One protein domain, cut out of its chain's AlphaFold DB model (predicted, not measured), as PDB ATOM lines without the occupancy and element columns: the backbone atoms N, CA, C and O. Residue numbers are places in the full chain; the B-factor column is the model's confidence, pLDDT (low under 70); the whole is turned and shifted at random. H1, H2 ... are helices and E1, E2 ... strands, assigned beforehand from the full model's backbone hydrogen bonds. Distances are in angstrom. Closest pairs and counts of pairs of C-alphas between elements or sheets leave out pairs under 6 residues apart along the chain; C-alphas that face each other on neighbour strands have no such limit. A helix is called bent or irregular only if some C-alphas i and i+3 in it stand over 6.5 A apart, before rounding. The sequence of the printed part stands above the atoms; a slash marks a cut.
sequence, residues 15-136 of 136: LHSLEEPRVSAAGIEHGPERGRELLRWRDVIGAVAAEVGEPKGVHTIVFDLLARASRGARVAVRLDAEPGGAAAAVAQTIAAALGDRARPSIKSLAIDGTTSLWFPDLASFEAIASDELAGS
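What this domain is: This is residues 15 to 136 of the 136 residues of an uncharacterized protein of Deltaproteobacteria bacterium (UniProt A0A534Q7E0). What would one see first? A strongly twisted sheet of three long antiparallel strands, E4, E5 and E6, with short E1 along the edge beside E6, lies between helices: H1 and H2 cover one face and H3 packs on the other. A small separate hairpin, E2 and E3, is joined to E4 by a tight link. What is it made of? The printed part has 122 residues with six named strands followed by three named helices, in the class mixed, helices and strands; the larger sheet, E1 E6 E5 E4, is mixed. It is compact and rounded, with a radius of gyration of the C-alphas of 13.6 A and spans of 40 by 32 by 25 A.

How they stand to each other: How do the strands pair? E1, residues 15 to 17, is an edge strand parallel to E6, residues 74 to 81, with N 16 and O 76 within hydrogen-bond range at 2.8 A. E2, residues 27 to 30, and E3, residues 37 to 40, form an antiparallel hairpin, with N 28 and O 39 at 2.9 A. E4, residues 44 to 53, E5, residues 59 to 68, and E6 make a meander of two hairpins, each strand the antiparallel neighbour of the one before, with N 48 and O 64 at 2.9 A and N 63 and O 79 at 2.8 A. Where are the helices? H1, residues 85 to 101, and H2, residues 104 to 112, are on the same face of the larger sheet and H3, residues 122 to 134, on the opposite face, which gives three layers, helices on both faces of a sheet. H1 and H2 touch, closest at the C-alphas of Gln 92 and Ala 110, 4.5 A, at a steep tilt of 49 degrees, opposite ways. H2 stands up from the sheet by 51 degrees, over E4, while H3 is over E5 at a height of 7.7 A over the sheet, its C-alpha 133 coming within 6.3 A of C-alpha 46 of E4. Are the helix backbones in order? Every O i to N i+4 pair is within hydrogen-bond range in H2, against 11 of 13 in H1 and 7 of 9 in H3.

Where its parts are: Where does one start and stop? E1 begins at C-alpha 15, (11.042, 46.895, 3.251), and H3 ends at C-alpha 134, (-1.792, 47.533, 5.232). How long are the longer elements? From first to last C-alpha E4 measures 25.7 A, E5 28.9 A, E6 23.1 A, H1 22.4 A and H3 17.6 A. H1 is irregular, with C-alphas 97 and 100 9.3 A apart.

The domain as a whole: How far does it reach? The two C-alphas farthest apart are those of Lys 56 and Arg 71, 42.8 A. Is anything broken or uncertain? The printed part has no cut and no long link; pLDDT is under 70 at residue 55, residues 70 to 72 and residues 135 to 136.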
ATOM      1  N   LEU A  15      10.462  48.234   3.332       77.94
ATOM      2  CA  LEU A  15      11.042  46.895   3.251       77.94
ATOM      3  C   LEU A  15      12.503  46.926   3.714       77.94
ATOM      4  O   LEU A  15      13.270  47.795   3.299       77.94
ATOM      5  N   HIS A  16      12.867  46.005   4.597       79.12
ATOM      6  CA  HIS A  16      14.226  45.788   5.068       79.12
ATOM      7  C   HIS A  16      14.603  44.334   4.802       79.12
ATOM      8  O   HIS A  16      13.956  43.409   5.294       79.12
ATOM      9  N   SER A  17      15.676  44.137   4.045       75.62
ATOM     10  CA  SER A  17      16.322  42.834   3.940       75.62
ATOM     11  C   SER A  17      17.124  42.597   5.213       75.62
ATOM     12  O   SER A  17      17.974  43.411   5.577       75.62
ATOM     13  N   LEU A  18      16.827  41.505   5.911       77.44
ATOM     14  CA  LEU A  18      17.614  41.082   7.059       77.44
ATOM     15  C   LEU A  18      18.872  40.363   6.575       77.44
ATOM     16  O   LEU A  18      18.821  39.570   5.640       77.44
ATOM     17  N   GLU A  19      19.999  40.630   7.223       80.69
ATOM     18  CA  GLU A  19      21.248  39.910   6.978       80.69
ATOM     19  C   GLU A  19      21.168  38.504   7.599       80.69
ATOM     20  O   GLU A  19      20.792  38.366   8.761       80.69
ATOM     21  N   GLU A  20      21.489  37.459   6.830       83.94
ATOM     22  CA  GLU A  20      21.534  36.047   7.270       83.94
ATOM     23  C   GLU A  20      20.341  35.562   8.136       83.94
ATOM     24  O   GLU A  20      20.540  34.998   9.231       83.94
ATOM     25  N   PRO A  21      19.088  35.752   7.680       88.62
ATOM     26  CA  PRO A  21      17.925  35.466   8.498       88.62
ATOM     27  C   PRO A  21      17.785  33.963   8.769       88.62
ATOM     28  O   PRO A  21      17.939  33.131   7.874       88.62
ATOM     29  N   ARG A  22      17.448  33.598  10.009       89.44
ATOM     30  CA  ARG A  22      17.097  32.223  10.393       89.44
ATOM     31  C   ARG A  22      15.780  32.204  11.141       89.44
ATOM     32  O   ARG A  22      15.614  32.856  12.170       89.44
ATOM     33  N   VAL A  23      14.843  31.435  10.609       92.19
ATOM     34  CA  VAL A  23      13.507  31.283  11.178       92.19
ATOM     35  C   VAL A  23      13.547  30.217  12.271       92.19
ATOM     36  O   VAL A  23      14.101  29.138  12.077       92.19
ATOM     37  N   SER A  24      12.960  30.519  13.426       92.19
ATOM     38  CA  SER A  24      12.875  29.613  14.573       92.19
ATOM     39  C   SER A  24      11.513  29.721  15.259       92.19
ATOM     40  O   SER A  24      10.709  30.608  14.967       92.19
ATOM     41  N   ALA A  25      11.266  28.870  16.255       91.12
ATOM     42  CA  ALA A  25      10.069  28.968  17.090       91.12
ATOM     43  C   ALA A  25       9.986  30.283  17.896       91.12
ATOM     44  O   ALA A  25       8.893  30.709  18.258       91.12
ATOM     45  N   ALA A  26      11.115  30.947  18.175       91.56
ATOM     46  CA  ALA A  26      11.150  32.185  18.958       91.56
ATOM     47  C   ALA A  26      10.930  33.452  18.111       91.56
ATOM     48  O   ALA A  26      10.510  34.489  18.637       91.56
ATOM     49  N   GLY A  27      11.222  33.380  16.812       93.50
ATOM     50  CA  GLY A  27      11.199  34.516  15.900       93.50
ATOM     51  C   GLY A  27      12.142  34.322  14.717       93.50
ATOM     52  O   GLY A  27      12.537  33.198  14.399       93.50
ATOM     53  N   ILE A  28      12.526  35.437  14.105       92.44
ATOM     54  CA  ILE A  28      13.532  35.501  13.048       92.44
ATOM     55  C   ILE A  28      14.803  36.089  13.650       92.44
ATOM     56  O   ILE A  28      14.823  37.246  14.073       92.44
ATOM     57  N   GLU A  29      15.852  35.280  13.707       92.12
ATOM     58  CA  GLU A  29      17.191  35.747  14.048       92.12
ATOM     59  C   GLU A  29      17.862  36.345  12.817       92.12
ATOM     60  O   GLU A  29      17.732  35.782  11.732       92.12
ATOM     61  N   HIS A  30      18.611  37.431  12.970       88.38
ATOM     62  CA  HIS A  30      19.337  38.054  11.864       88.38
ATOM     63  C   HIS A  30      20.589  38.798  12.324       88.38
ATOM     64  O   HIS A  30      20.775  39.054  13.513       88.38
ATOM     65  N   GLY A  31      21.425  39.176  11.361       86.25
ATOM     66  CA  GLY A  31      22.720  39.799  11.585       86.25
ATOM     67  C   GLY A  31      23.848  38.778  11.768       86.25
ATOM     68  O   GLY A  31      23.611  37.563  11.767       86.25
ATOM     69  N   PRO A  32      25.087  39.265  11.939       85.12
ATOM     70  CA  PRO A  32      26.268  38.422  12.066       85.12
ATOM     71  C   PRO A  32      26.188  37.521  13.304       85.12
ATOM     72  O   PRO A  32      25.604  37.889  14.325       85.12
ATOM     73  N   GLU A  33      26.838  36.351  13.254       82.44
ATOM     74  CA  GLU A  33      26.814  35.363  14.350       82.44
ATOM     75  C   GLU A  33      27.134  35.973  15.724       82.44
ATOM     76  O   GLU A  33      26.486  35.664  16.727       82.44
ATOM     77  N   ARG A  34      28.108  36.888  15.773       77.94
ATOM     78  CA  ARG A  34      28.449  37.657  16.974       77.94
ATOM     79  C   ARG A  34      27.570  38.901  17.062       77.94
ATOM     80  O   ARG A  34      28.004  39.988  16.702       77.94
ATOM     81  N   GLY A  35      26.354  38.730  17.565       79.62
ATOM     82  CA  GLY A  35      25.420  39.842  17.771       79.62
ATOM     83  C   GLY A  35      24.075  39.673  17.081       79.62
ATOM     84  O   GLY A  35      23.445  40.678  16.771       79.62
ATOM     85  N   ARG A  36      23.637  38.427  16.859       85.50
ATOM     86  CA  ARG A  36      22.315  38.144  16.302       85.50
ATOM     87  C   ARG A  36      21.216  38.882  17.060       85.50
ATOM     88  O   ARG A  36      21.084  38.765  18.281       85.50
ATOM     89  N   GLU A  37      20.407  39.602  16.303       88.94
ATOM     90  CA  GLU A  37      19.181  40.229  16.769       88.94
ATOM     91  C   GLU A  37      18.003  39.278  16.551       88.94
ATOM     92  O   GLU A  37      18.033  38.427  15.662       88.94
ATOM     93  N   LEU A  38      16.960  39.412  17.374       91.06
ATOM     94  CA  LEU A  38      15.758  38.582  17.296       91.06
ATOM     95  C   LEU A  38      14.521  39.445  17.058       91.06
ATOM     96  O   LEU A  38      14.043  40.126  17.973       91.06
ATOM     97  N   LEU A  39      13.934  39.312  15.871       90.75
ATOM     98  CA  LEU A  39      12.577  39.763  15.599       90.75
ATOM     99  C   LEU A  39      11.589  38.720  16.131       90.75
ATOM    100  O   LEU A  39      11.434  37.639  15.565       90.75
ATOM    101  N   ARG A  40      10.904  39.031  17.232       93.19
ATOM    102  CA  ARG A  40       9.984  38.088  17.882       93.19
ATOM    103  C   ARG A  40       8.657  38.005  17.135       93.19
ATOM    104  O   ARG A  40       8.106  39.014  16.703       93.19
ATOM    105  N   TRP A  41       8.045  36.822  17.128       94.56
ATOM    106  CA  TRP A  41       6.732  36.605  16.499       94.56
ATOM    107  C   TRP A  41       5.587  37.455  17.063       94.56
ATOM    108  O   TRP A  41       4.605  37.727  16.370       94.56
ATOM    109  N   ARG A  42       5.698  37.889  18.324       92.50
ATOM    110  CA  ARG A  42       4.728  38.805  18.944       92.50
ATOM    111  C   ARG A  42       4.751  40.205  18.320       92.50
ATOM    112  O   ARG A  42       3.754  40.912  18.400       92.50
ATOM    113  N   ASP A  43       5.879  40.585  17.724       92.06
ATOM    114  CA  ASP A  43       6.088  41.900  17.121       92.06
ATOM    115  C   ASP A  43       5.719  41.889  15.624       92.06
ATOM    116  O   ASP A  43       5.435  42.939  15.049       92.06
ATOM    117  N   VAL A  44       5.648  40.704  15.003       92.62
ATOM    118  CA  VAL A  44       5.131  40.493  13.641       92.62
ATOM    119  C   VAL A  44       3.608  40.589  13.657       92.62
ATOM    120  O   VAL A  44       2.954  39.859  14.384       92.62
ATOM    121  N   ILE A  45       3.012  41.473  12.866       91.06
ATOM    122  CA  ILE A  45       1.559  41.709  12.827       91.06
ATOM    123  C   ILE A  45       0.860  41.049  11.635       91.06
ATOM    124  O   ILE A  45      -0.354  40.882  11.676       91.06
ATOM    125  N   GLY A  46       1.611  40.621  10.621       91.88
ATOM    126  CA  GLY A  46       1.096  39.860   9.487       91.88
ATOM    127  C   GLY A  46       2.227  39.323   8.616       91.88
ATOM    128  O   GLY A  46       3.358  39.802   8.703       91.88
ATOM    129  N   ALA A  47       1.919  38.329   7.790       93.62
ATOM    130  CA  ALA A  47       2.847  37.791   6.803       93.62
ATOM    131  C   ALA A  47       2.097  37.343   5.548       93.62
ATOM    132  O   ALA A  47       1.020  36.753   5.666       93.62
ATOM    133  N   VAL A  48       2.687  37.594   4.384       92.94
ATOM    134  CA  VAL A  48       2.232  37.136   3.064       92.94
ATOM    135  C   VAL A  48       3.363  36.357   2.400       92.94
ATOM    136  O   VAL A  48       4.532  36.558   2.726       92.94
ATOM    137  N   ALA A  49       3.013  35.451   1.494       94.88
ATOM    138  CA  ALA A  49       3.976  34.680   0.724       94.88
ATOM    139  C   ALA A  49       3.520  34.548  -0.720       94.88
ATOM    140  O   ALA A  49       2.319  34.437  -0.975       94.88
ATOM    141  N   ALA A  50       4.472  34.532  -1.640       95.12
ATOM    142  CA  ALA A  50       4.215  34.313  -3.050       95.12
ATOM    143  C   ALA A  50       5.408  33.636  -3.713       95.12
ATOM    144  O   ALA A  50       6.541  33.741  -3.249       95.12
ATOM    145  N   GLU A  51       5.143  32.966  -4.823       94.69
ATOM    146  CA  GLU A  51       6.196  32.596  -5.754       94.69
ATOM    147  C   GLU A  51       6.501  33.794  -6.654       94.69
ATOM    148  O   GLU A  51       5.586  34.454  -7.157       94.69
ATOM    149  N   VAL A  52       7.782  34.105  -6.820       93.25
ATOM    150  CA  VAL A  52       8.240  35.248  -7.607       93.25
ATOM    151  C   VAL A  52       9.341  34.815  -8.562       93.25
ATOM    152  O   VAL A  52      10.347  34.244  -8.139       93.25
ATOM    153  N   GLY A  53       9.167  35.120  -9.843       91.44
ATOM    154  CA  GLY A  53      10.162  34.863 -10.880       91.44
ATOM    155  C   GLY A  53       9.530  34.569 -12.230       91.44
ATOM    156  O   GLY A  53       8.331  34.744 -12.431       91.44
ATOM    157  N   GLU A  54      10.335  34.109 -13.184       83.38
ATOM    158  CA  GLU A  54       9.833  33.821 -14.525       83.38
ATOM    159  C   GLU A  54       9.070  32.483 -14.575       83.38
ATOM    160  O   GLU A  54       9.565  31.488 -14.046       83.38
ATOM    161  N   PRO A  55       7.940  32.376 -15.310       69.94
ATOM    162  CA  PRO A  55       7.118  31.156 -15.344       69.94
ATOM    163  C   PRO A  55       7.847  29.890 -15.813       69.94
ATOM    164  O   PRO A  55       7.405  28.774 -15.559       69.94
ATOM    165  N   LYS A  56       8.915  30.060 -16.598       74.94
ATOM    166  CA  LYS A  56       9.745  28.974 -17.143       74.94
ATOM    167  C   LYS A  56      11.209  29.097 -16.718       74.94
ATOM    168  O   LYS A  56      12.053  28.385 -17.258       74.94
ATOM    169  N   GLY A  57      11.504  30.029 -15.816       78.56
ATOM    170  CA  GLY A  57      12.853  30.378 -15.397       78.56
ATOM    171  C   GLY A  57      13.041  30.212 -13.895       78.56
ATOM    172  O   GLY A  57      12.313  29.475 -13.227       78.56
ATOM    173  N   VAL A  58      14.060  30.889 -13.373       82.88
ATOM    174  CA  VAL A  58      14.360  30.888 -11.941       82.88
ATOM    175  C   VAL A  58      13.232  31.601 -11.201       82.88
ATOM    176  O   VAL A  58      12.848  32.715 -11.561       82.88
ATOM    177  N   HIS A  59      12.718  30.943 -10.171       89.19
ATOM    178  CA  HIS A  59      11.702  31.472  -9.278       89.19
ATOM    179  C   HIS A  59      12.044  31.090  -7.841       89.19
ATOM    180  O   HIS A  59      12.730  30.100  -7.587       89.19
ATOM    181  N   THR A  60      11.584  31.906  -6.902       92.94
ATOM    182  CA  THR A  60      11.812  31.733  -5.468       92.94
ATOM    183  C   THR A  60      10.512  31.960  -4.711       92.94
ATOM    184  O   THR A  60       9.596  32.613  -5.218       92.94
ATOM    185  N   ILE A  61      10.412  31.416  -3.504       94.69
ATOM    186  CA  ILE A  61       9.301  31.717  -2.610       94.69
ATOM    187  C   ILE A  61       9.709  32.867  -1.706       94.69
ATOM    188  O   ILE A  61      10.634  32.745  -0.905       94.69
ATOM    189  N   VAL A  62       8.979  33.965  -1.825       94.06
ATOM    190  CA  VAL A  62       9.200  35.190  -1.068       94.06
ATOM    191  C   VAL A  62       8.175  35.282   0.048       94.06
ATOM    192  O   VAL A  62       6.984  35.063  -0.177       94.06
ATOM    193  N   PHE A  63       8.623  35.661   1.240       93.88
ATOM    194  CA  PHE A  63       7.787  35.953   2.397       93.88
ATOM    195  C   PHE A  63       8.012  37.396   2.833       93.88
ATOM    196  O   PHE A  63       9.122  37.739   3.231       93.88
ATOM    197  N   ASP A  64       6.957  38.206   2.851       92.88
ATOM    198  CA  ASP A  64       6.996  39.541   3.448       92.88
ATOM    199  C   ASP A  64       6.280  39.512   4.798       92.88
ATOM    200  O   ASP A  64       5.088  39.211   4.889       92.88
ATOM    201  N   LEU A  65       7.014  39.842   5.860       92.75
ATOM    202  CA  LEU A  65       6.519  39.896   7.230       92.75
ATOM    203  C   LEU A  65       6.479  41.337   7.712       92.75
ATOM    204  O   LEU A  65       7.517  41.979   7.852       92.75
ATOM    205  N   LEU A  66       5.290  41.835   8.032       90.88
ATOM    206  CA  LEU A  66       5.124  43.154   8.624       90.88
ATOM    207  C   LEU A  66       5.307  43.062  10.137       90.88
ATOM    208  O   LEU A  66       4.590  42.317  10.802       90.88
ATOM    209  N   ALA A  67       6.210  43.857  10.699       89.56
ATOM    210  CA  ALA A  67       6.489  43.911  12.125       89.56
ATOM    211  C   ALA A  67       6.453  45.336  12.686       89.56
ATOM    212  O   ALA A  67       6.621  46.327  11.971       89.56
ATOM    213  N   ARG A  68       6.246  45.436  14.001       86.81
ATOM    214  CA  ARG A  68       6.403  46.673  14.771       86.81
ATOM    215  C   ARG A  68       7.807  46.732  15.360       86.81
ATOM    216  O   ARG A  68       8.180  45.900  16.179       86.81
ATOM    217  N   ALA A  69       8.565  47.751  14.984       74.81
ATOM    218  CA  ALA A  69       9.833  48.075  15.618       74.81
ATOM    219  C   ALA A  69       9.614  48.685  17.017       74.81
ATOM    220  O   ALA A  69       8.533  49.180  17.343       74.81
ATOM    221  N   SER A  70      10.679  48.736  17.821       69.25
ATOM    222  CA  SER A  70      10.693  49.217  19.217       69.25
ATOM    223  C   SER A  70      10.170  50.648  19.433       69.25
ATOM    224  O   SER A  70       9.845  51.017  20.558       69.25
ATOM    225  N   ARG A  71      10.045  51.454  18.370       69.50
ATOM    226  CA  ARG A  71       9.478  52.819  18.390       69.50
ATOM    227  C   ARG A  71       8.092  52.927  17.738       69.50
ATOM    228  O   ARG A  71       7.666  54.019  17.383       69.50
ATOM    229  N   GLY A  72       7.411  51.801  17.518       69.25
ATOM    230  CA  GLY A  72       6.096  51.747  16.870       69.25
ATOM    231  C   GLY A  72       6.123  51.896  15.345       69.25
ATOM    232  O   GLY A  72       5.075  51.804  14.711       69.25
ATOM    233  N   ALA A  73       7.301  52.086  14.740       73.12
ATOM    234  CA  ALA A  73       7.451  52.098  13.290       73.12
ATOM    235  C   ALA A  73       7.118  50.718  12.701       73.12
ATOM    236  O   ALA A  73       7.509  49.691  13.257       73.12
ATOM    237  N   ARG A  74       6.410  50.697  11.569       78.00
ATOM    238  CA  ARG A  74       6.149  49.475  10.803       78.00
ATOM    239  C   ARG A  74       7.339  49.200   9.881       78.00
ATOM    240  O   ARG A  74       7.710  50.062   9.084       78.00
ATOM    241  N   VAL A  75       7.923  48.014   9.994       81.00
ATOM    242  CA  VAL A  75       8.995  47.525   9.117       81.00
ATOM    243  C   VAL A  75       8.530  46.237   8.467       81.00
ATOM    244  O   VAL A  75       7.889  45.431   9.137       81.00
ATOM    245  N   ALA A  76       8.819  46.040   7.184       83.44
ATOM    246  CA  ALA A  76       8.663  44.719   6.588       83.44
ATOM    247  C   ALA A  76      10.006  44.030   6.463       83.44
ATOM    248  O   ALA A  76      11.008  44.671   6.155       83.44
ATOM    249  N   VAL A  77       9.989  42.729   6.690       88.56
ATOM    250  CA  VAL A  77      11.121  41.831   6.543       88.56
ATOM    251  C   VAL A  77      10.820  40.885   5.399       88.56
ATOM    252  O   VAL A  77       9.760  40.263   5.406       88.56
ATOM    253  N   ARG A  78      11.760  40.764   4.459       91.38
ATOM    254  CA  ARG A  78      11.698  39.756   3.402       91.38
ATOM    255  C   ARG A  78      12.530  38.536   3.765       91.38
ATOM    256  O   ARG A  78      13.663  38.683   4.226       91.38
ATOM    257  N   LEU A  79      11.967  37.359   3.532       92.12
ATOM    258  CA  LEU A  79      12.681  36.090   3.510       92.12
ATOM    259  C   LEU A  79      12.505  35.456   2.138       92.12
ATOM    260  O   LEU A  79      11.410  35.511   1.583       92.12
ATOM    261  N   ASP A  80      13.549  34.794   1.660       91.94
ATOM    262  CA  ASP A  80      13.524  34.031   0.420       91.94
ATOM    263  C   ASP A  80      13.816  32.561   0.737       91.94
ATOM    264  O   ASP A  80      14.634  32.244   1.609       91.94
ATOM    265  N   ALA A  81      13.128  31.655   0.053       91.69
ATOM    266  CA  ALA A  81      13.356  30.223   0.163       91.69
ATOM    267  C   ALA A  81      13.205  29.546  -1.196       91.69
ATOM    268  O   ALA A  81      12.371  29.926  -2.018       91.69
ATOM    269  N   GLU A  82      13.979  28.485  -1.404       91.31
ATOM    270  CA  GLU A  82      13.782  27.614  -2.556       91.31
ATOM    271  C   GLU A  82      12.381  26.974  -2.518       91.31
ATOM    272  O   GLU A  82      11.924  26.560  -1.438       91.31
ATOM    273  N   PRO A  83      11.703  26.859  -3.674       91.00
ATOM    274  CA  PRO A  83      10.432  26.154  -3.781       91.00
ATOM    275  C   PRO A  83      10.484  24.727  -3.222       91.00
ATOM    276  O   PRO A  83      11.500  24.031  -3.279       91.00
ATOM    277  N   GLY A  84       9.352  24.265  -2.687       90.25
ATOM    278  CA  GLY A  84       9.208  22.929  -2.110       90.25
ATOM    279  C   GLY A  84       9.412  22.894  -0.593       90.25
ATOM    280  O   GLY A  84       8.924  23.755   0.139       90.25
ATOM    281  N   GLY A  85      10.091  21.855  -0.096       92.44
ATOM    282  CA  GLY A  85      10.117  21.528   1.336       92.44
ATOM    283  C   GLY A  85      10.692  22.628   2.237       92.44
ATOM    284  O   GLY A  85      10.202  22.819   3.349       92.44
ATOM    285  N   ALA A  86      11.688  23.379   1.758       91.38
ATOM    286  CA  ALA A  86      12.288  24.481   2.512       91.38
ATOM    287  C   ALA A  86      11.285  25.628   2.729       91.38
ATOM    288  O   ALA A  86      11.059  26.045   3.867       91.38
ATOM    289  N   ALA A  87      10.627  26.081   1.658       94.56
ATOM    290  CA  ALA A  87       9.571  27.085   1.738       94.56
ATOM    291  C   ALA A  87       8.381  26.619   2.594       94.56
ATOM    292  O   ALA A  87       7.886  27.383   3.424       94.56
ATOM    293  N   ALA A  88       7.960  25.355   2.462       96.25
ATOM    294  CA  ALA A  88       6.881  24.794   3.275       96.25
ATOM    295  C   ALA A  88       7.219  24.805   4.778       96.25
ATOM    296  O   ALA A  88       6.386  25.199   5.593       96.25
ATOM    297  N   ALA A  89       8.452  24.455   5.160       95.31
ATOM    298  CA  ALA A  89       8.890  24.475   6.559       95.31
ATOM    299  C   ALA A  89       8.912  25.897   7.156       95.31
ATOM    300  O   ALA A  89       8.491  26.113   8.302       95.31
ATOM    301  N   VAL A  90       9.354  26.886   6.371       95.31
ATOM    302  CA  VAL A  90       9.281  28.304   6.758       95.31
ATOM    303  C   VAL A  90       7.823  28.728   6.939       95.31
ATOM    304  O   VAL A  90       7.469  29.274   7.987       95.31
ATOM    305  N   ALA A  91       6.958  28.409   5.974       96.75
ATOM    306  CA  ALA A  91       5.535  28.731   6.028       96.75
ATOM    307  C   ALA A  91       4.837  28.100   7.240       96.75
ATOM    308  O   ALA A  91       4.072  28.780   7.917       96.75
ATOM    309  N   GLN A  92       5.137  26.838   7.563       97.31
ATOM    310  CA  GLN A  92       4.610  26.145   8.745       97.31
ATOM    311  C   GLN A  92       5.025  26.840  10.039       97.31
ATOM    312  O   GLN A  92       4.190  27.050  10.921       97.31
ATOM    313  N   THR A  93       6.289  27.253  10.138       97.06
ATOM    314  CA  THR A  93       6.788  27.970  11.319       97.06
ATOM    315  C   THR A  93       6.081  29.314  11.485       97.06
ATOM    316  O   THR A  93       5.608  29.636  12.578       97.06
ATOM    317  N   ILE A  94       5.939  30.075  10.395       96.31
ATOM    318  CA  ILE A  94       5.226  31.361  10.395       96.31
ATOM    319  C   ILE A  94       3.744  31.152  10.739       96.31
ATOM    320  O   ILE A  94       3.207  31.860  11.590       96.31
ATOM    321  N   ALA A  95       3.078  30.178  10.116       96.50
ATOM    322  CA  ALA A  95       1.665  29.880  10.340       96.50
ATOM    323  C   ALA A  95       1.391  29.501  11.801       96.50
ATOM    324  O   ALA A  95       0.468  30.044  12.410       96.50
ATOM    325  N   ALA A  96       2.219  28.629  12.382       96.19
ATOM    326  CA  ALA A  96       2.101  28.219  13.778       96.19
ATOM    327  C   ALA A  96       2.302  29.396  14.744       96.19
ATOM    328  O   ALA A  96       1.567  29.532  15.720       96.19
ATOM    329  N   ALA A  97       3.268  30.273  14.462       96.00
ATOM    330  CA  ALA A  97       3.568  31.412  15.321       96.00
ATOM    331  C   ALA A  97       2.541  32.554  15.218       96.00
ATOM    332  O   ALA A  97       2.260  33.253  16.200       96.00
ATOM    333  N   LEU A  98       1.989  32.780  14.025       93.62
ATOM    334  CA  LEU A  98       1.035  33.858  13.778       93.62
ATOM    335  C   LEU A  98      -0.415  33.460  14.063       93.62
ATOM    336  O   LEU A  98      -1.205  34.334  14.442       93.62
ATOM    337  N   GLY A  99      -0.761  32.179  13.914       92.88
ATOM    338  CA  GLY A  99      -2.129  31.686  14.040       92.88
ATOM    339  C   GLY A  99      -3.056  32.394  13.051       92.88
ATOM    340  O   GLY A  99      -2.794  32.444  11.848       92.88
ATOM    341  N   ASP A 100      -4.120  33.013  13.557       88.12
ATOM    342  CA  ASP A 100      -5.098  33.729  12.730       88.12
ATOM    343  C   ASP A 100      -4.533  34.955  12.006       88.12
ATOM    344  O   ASP A 100      -5.087  35.373  10.990       88.12
ATOM    345  N   ARG A 101      -3.397  35.494  12.470       88.31
ATOM    346  CA  ARG A 101      -2.704  36.613  11.811       88.31
ATOM    347  C   ARG A 101      -1.977  36.195  10.529       88.31
ATOM    348  O   ARG A 101      -1.575  37.060   9.755       88.31
ATOM    349  N   ALA A 102      -1.784  34.895  10.294       89.38
ATOM    350  CA  ALA A 102      -1.218  34.407   9.042       89.38
ATOM    351  C   ALA A 102      -2.216  34.609   7.891       89.38
ATOM    352  O   ALA A 102      -3.383  34.213   7.994       89.38
ATOM    353  N   ARG A 103      -1.760  35.196   6.777       91.56
ATOM    354  CA  ARG A 103      -2.598  35.372   5.584       91.56
ATOM    355  C   ARG A 103      -2.886  34.031   4.896       91.56
ATOM    356  O   ARG A 103      -2.131  33.073   5.090       91.56
ATOM    357  N   PRO A 104      -3.955  33.941   4.080       93.62
ATOM    358  CA  PRO A 104      -4.291  32.719   3.349       93.62
ATOM    359  C   PRO A 104      -3.126  32.148   2.535       93.62
ATOM    360  O   PRO A 104      -2.938  30.935   2.529       93.62
ATOM    361  N   SER A 105      -2.297  33.007   1.937       94.44
ATOM    362  CA  SER A 105      -1.127  32.587   1.162       94.44
ATOM    363  C   SER A 105      -0.095  31.814   1.998       94.44
ATOM    364  O   SER A 105       0.470  30.832   1.530       94.44
ATOM    365  N   ILE A 106       0.115  32.214   3.260       96.19
ATOM    366  CA  ILE A 106       0.985  31.502   4.209       96.19
ATOM    367  C   ILE A 106       0.358  30.164   4.590       96.19
ATOM    368  O   ILE A 106       1.046  29.150   4.619       96.19
ATOM    369  N   LYS A 107      -0.947  30.158   4.885       95.00
ATOM    370  CA  LYS A 107      -1.665  28.949   5.312       95.00
ATOM    371  C   LYS A 107      -1.682  27.883   4.212       95.00
ATOM    372  O   LYS A 107      -1.397  26.730   4.510       95.00
ATOM    373  N   SER A 108      -1.957  28.267   2.963       94.38
ATOM    374  CA  SER A 108      -1.937  27.340   1.823       94.38
ATOM    375  C   SER A 108      -0.535  26.776   1.598       94.38
ATOM    376  O   SER A 108      -0.374  25.562   1.551       94.38
ATOM    377  N   LEU A 109       0.503  27.617   1.615       95.62
ATOM    378  CA  LEU A 109       1.879  27.138   1.484       95.62
ATOM    379  C   LEU A 109       2.300  26.209   2.635       95.62
ATOM    380  O   LEU A 109       3.009  25.230   2.413       95.62
ATOM    381  N   ALA A 110       1.853  26.481   3.862       95.38
ATOM    382  CA  ALA A 110       2.167  25.657   5.026       95.38
ATOM    383  C   ALA A 110       1.526  24.257   4.971       95.38
ATOM    384  O   ALA A 110       2.136  23.295   5.445       95.38
ATOM    385  N   ILE A 111       0.307  24.152   4.430       93.75
ATOM    386  CA  ILE A 111      -0.478  22.908   4.378       93.75
ATOM    387  C   ILE A 111      -0.180  22.126   3.096       93.75
ATOM    388  O   ILE A 111       0.138  20.941   3.160       93.75
ATOM    389  N   ASP A 112      -0.258  22.797   1.949       90.19
ATOM    390  CA  ASP A 112      -0.234  22.175   0.623       90.19
ATOM    391  C   ASP A 112       1.160  22.210  -0.020       90.19
ATOM    392  O   ASP A 112       1.373  21.638  -1.090       90.19
ATOM    393  N   GLY A 113       2.115  22.932   0.579       89.00
ATOM    394  CA  GLY A 113       3.452  23.131   0.012       89.00
ATOM    395  C   GLY A 113       3.464  23.951  -1.282       89.00
ATOM    396  O   GLY A 113       4.500  24.026  -1.938       89.00
ATOM    397  N   THR A 114       2.335  24.566  -1.644       85.88
ATOM    398  CA  THR A 114       2.149  25.323  -2.888       85.88
ATOM    399  C   THR A 114       1.712  26.747  -2.566       85.88
ATOM    400  O   THR A 114       0.896  26.968  -1.671       85.88
ATOM    401  N   THR A 115       2.251  27.734  -3.277       86.69
ATOM    402  CA  THR A 115       1.817  29.127  -3.133       86.69
ATOM    403  C   THR A 115       0.487  29.350  -3.848       86.69
ATOM    404  O   THR A 115       0.247  28.869  -4.950       86.69
ATOM    405  N   SER A 116      -0.400  30.129  -3.227       90.31
ATOM    406  CA  SER A 116      -1.652  30.561  -3.863       90.31
ATOM    407  C   SER A 116      -1.486  31.833  -4.705       90.31
ATOM    408  O   SER A 116      -2.455  32.315  -5.286       90.31
ATOM    409  N   LEU A 117      -0.288  32.423  -4.697       92.25
ATOM    410  CA  LEU A 117       0.050  33.689  -5.336       92.25
ATOM    411  C   LEU A 117       1.337  33.522  -6.138       92.25
ATOM    412  O   LEU A 117       2.308  32.947  -5.642       92.25
ATOM    413  N   TRP A 118       1.341  34.078  -7.345       93.81
ATOM    414  CA  TRP A 118       2.473  34.042  -8.259       93.81
ATOM    415  C   TRP A 118       2.648  35.405  -8.929       93.81
ATOM    416  O   TRP A 118       1.663  36.011  -9.364       93.81
ATOM    417  N   PHE A 119       3.893  35.872  -9.028       92.88
ATOM    418  CA  PHE A 119       4.241  37.141  -9.662       92.88
ATOM    419  C   PHE A 119       5.477  37.004 -10.559       92.88
ATOM    420  O   PHE A 119       6.406  36.276 -10.215       92.88
ATOM    421  N   PRO A 120       5.536  37.751 -11.678       90.44
ATOM    422  CA  PRO A 120       6.676  37.692 -12.592       90.44
ATOM    423  C   PRO A 120       7.947  38.329 -12.011       90.44
ATOM    424  O   PRO A 120       9.054  37.999 -12.428       90.44
ATOM    425  N   ASP A 121       7.794  39.261 -11.067       88.88
ATOM    426  CA  ASP A 121       8.884  40.022 -10.463       88.88
ATOM    427  C   ASP A 121       8.510  40.543  -9.062       88.88
ATOM    428  O   ASP A 121       7.343  40.553  -8.655       88.88
ATOM    429  N   LEU A 122       9.529  40.983  -8.311       87.44
ATOM    430  CA  LEU A 122       9.365  41.486  -6.943       87.44
ATOM    431  C   LEU A 122       8.542  42.778  -6.886       87.44
ATOM    432  O   LEU A 122       7.813  42.981  -5.921       87.44
ATOM    433  N   ALA A 123       8.619  43.635  -7.907       86.31
ATOM    434  CA  ALA A 123       7.886  44.901  -7.926       86.31
ATOM    435  C   ALA A 123       6.366  44.668  -7.990       86.31
ATOM    436  O   ALA A 123       5.592  45.328  -7.293       86.31
ATOM    437  N   SER A 124       5.945  43.687  -8.788       88.50
ATOM    438  CA  SER A 124       4.553  43.254  -8.911       88.50
ATOM    439  C   SER A 124       4.037  42.653  -7.605       88.50
ATOM    440  O   SER A 124       2.923  42.962  -7.181       88.50
ATOM    441  N   PHE A 125       4.860  41.838  -6.938       89.38
ATOM    442  CA  PHE A 125       4.543  41.296  -5.619       89.38
ATOM    443  C   PHE A 125       4.406  42.398  -4.557       89.38
ATOM    444  O   PHE A 125       3.408  42.436  -3.838       89.38
ATOM    445  N   GLU A 126       5.359  43.331  -4.482       87.31
ATOM    446  CA  GLU A 126       5.389  44.409  -3.484       87.31
ATOM    447  C   GLU A 126       4.148  45.302  -3.525       87.31
ATOM    448  O   GLU A 126       3.637  45.707  -2.476       87.31
ATOM    449  N   ALA A 127       3.626  45.575  -4.724       84.31
ATOM    450  CA  ALA A 127       2.404  46.351  -4.894       84.31
ATOM    451  C   ALA A 127       1.196  45.689  -4.207       84.31
ATOM    452  O   ALA A 127       0.408  46.378  -3.559       84.31
ATOM    453  N   ILE A 128       1.075  44.360  -4.301       85.44
ATOM    454  CA  ILE A 128      -0.019  43.594  -3.685       85.44
ATOM    455  C   ILE A 128       0.238  43.363  -2.195       85.44
ATOM    456  O   ILE A 128      -0.647  43.606  -1.371       85.44
ATOM    457  N   ALA A 129       1.457  42.958  -1.834       83.56
ATOM    458  CA  ALA A 129       1.857  42.714  -0.452       83.56
ATOM    459  C   ALA A 129       1.626  43.950   0.427       83.56
ATOM    460  O   ALA A 129       1.125  43.833   1.549       83.56
ATOM    461  N   SER A 130       1.907  45.145  -0.106       80.25
ATOM    462  CA  SER A 130       1.659  46.394   0.607       80.25
ATOM    463  C   SER A 130       0.186  46.587   0.963       80.25
ATOM    464  O   SER A 130      -0.101  47.066   2.061       80.25
ATOM    465  N   ASP A 131      -0.745  46.259   0.071       81.00
ATOM    466  CA  ASP A 131      -2.175  46.421   0.338       81.00
ATOM    467  C   ASP A 131      -2.697  45.312   1.272       81.00
ATOM    468  O   ASP A 131      -3.422  45.610   2.228       81.00
ATOM    469  N   GLU A 132      -2.256  44.061   1.092       79.94
ATOM    470  CA  GLU A 132      -2.630  42.945   1.974       79.94
ATOM    471  C   GLU A 132      -2.158  43.136   3.420       79.94
ATOM    472  O   GLU A 132      -2.855  42.773   4.375       79.94
ATOM    473  N   LEU A 133      -0.967  43.699   3.610       78.94
ATOM    474  CA  LEU A 133      -0.402  43.934   4.936       78.94
ATOM    475  C   LEU A 133      -0.880  45.263   5.545       78.94
ATOM    476  O   LEU A 133      -0.973  45.363   6.771       78.94
ATOM    477  N   ALA A 134      -1.248  46.264   4.736       72.12
ATOM    478  CA  ALA A 134      -1.792  47.533   5.232       72.12
ATOM    479  C   ALA A 134      -3.193  47.402   5.848       72.12
ATOM    480  O   ALA A 134      -3.507  48.162   6.764       72.12
ATOM    481  N   GLY A 135      -4.003  46.436   5.403       64.56
ATOM    482  CA  GLY A 135      -5.338  46.150   5.952       64.56
ATOM    483  C   GLY A 135      -5.360  45.514   7.353       64.56
ATOM    484  O   GLY A 135      -6.386  44.954   7.732       64.56
ATOM    485  N   SER A 136      -4.241  45.549   8.095       56.34
ATOM    486  CA  SER A 136      -4.050  44.925   9.422       56.34
ATOM    487  C   SER A 136      -3.960  45.929  10.572       56.34
ATOM    488  O   SER A 136      -3.254  46.967  10.436       56.34
TER     489      SER A 136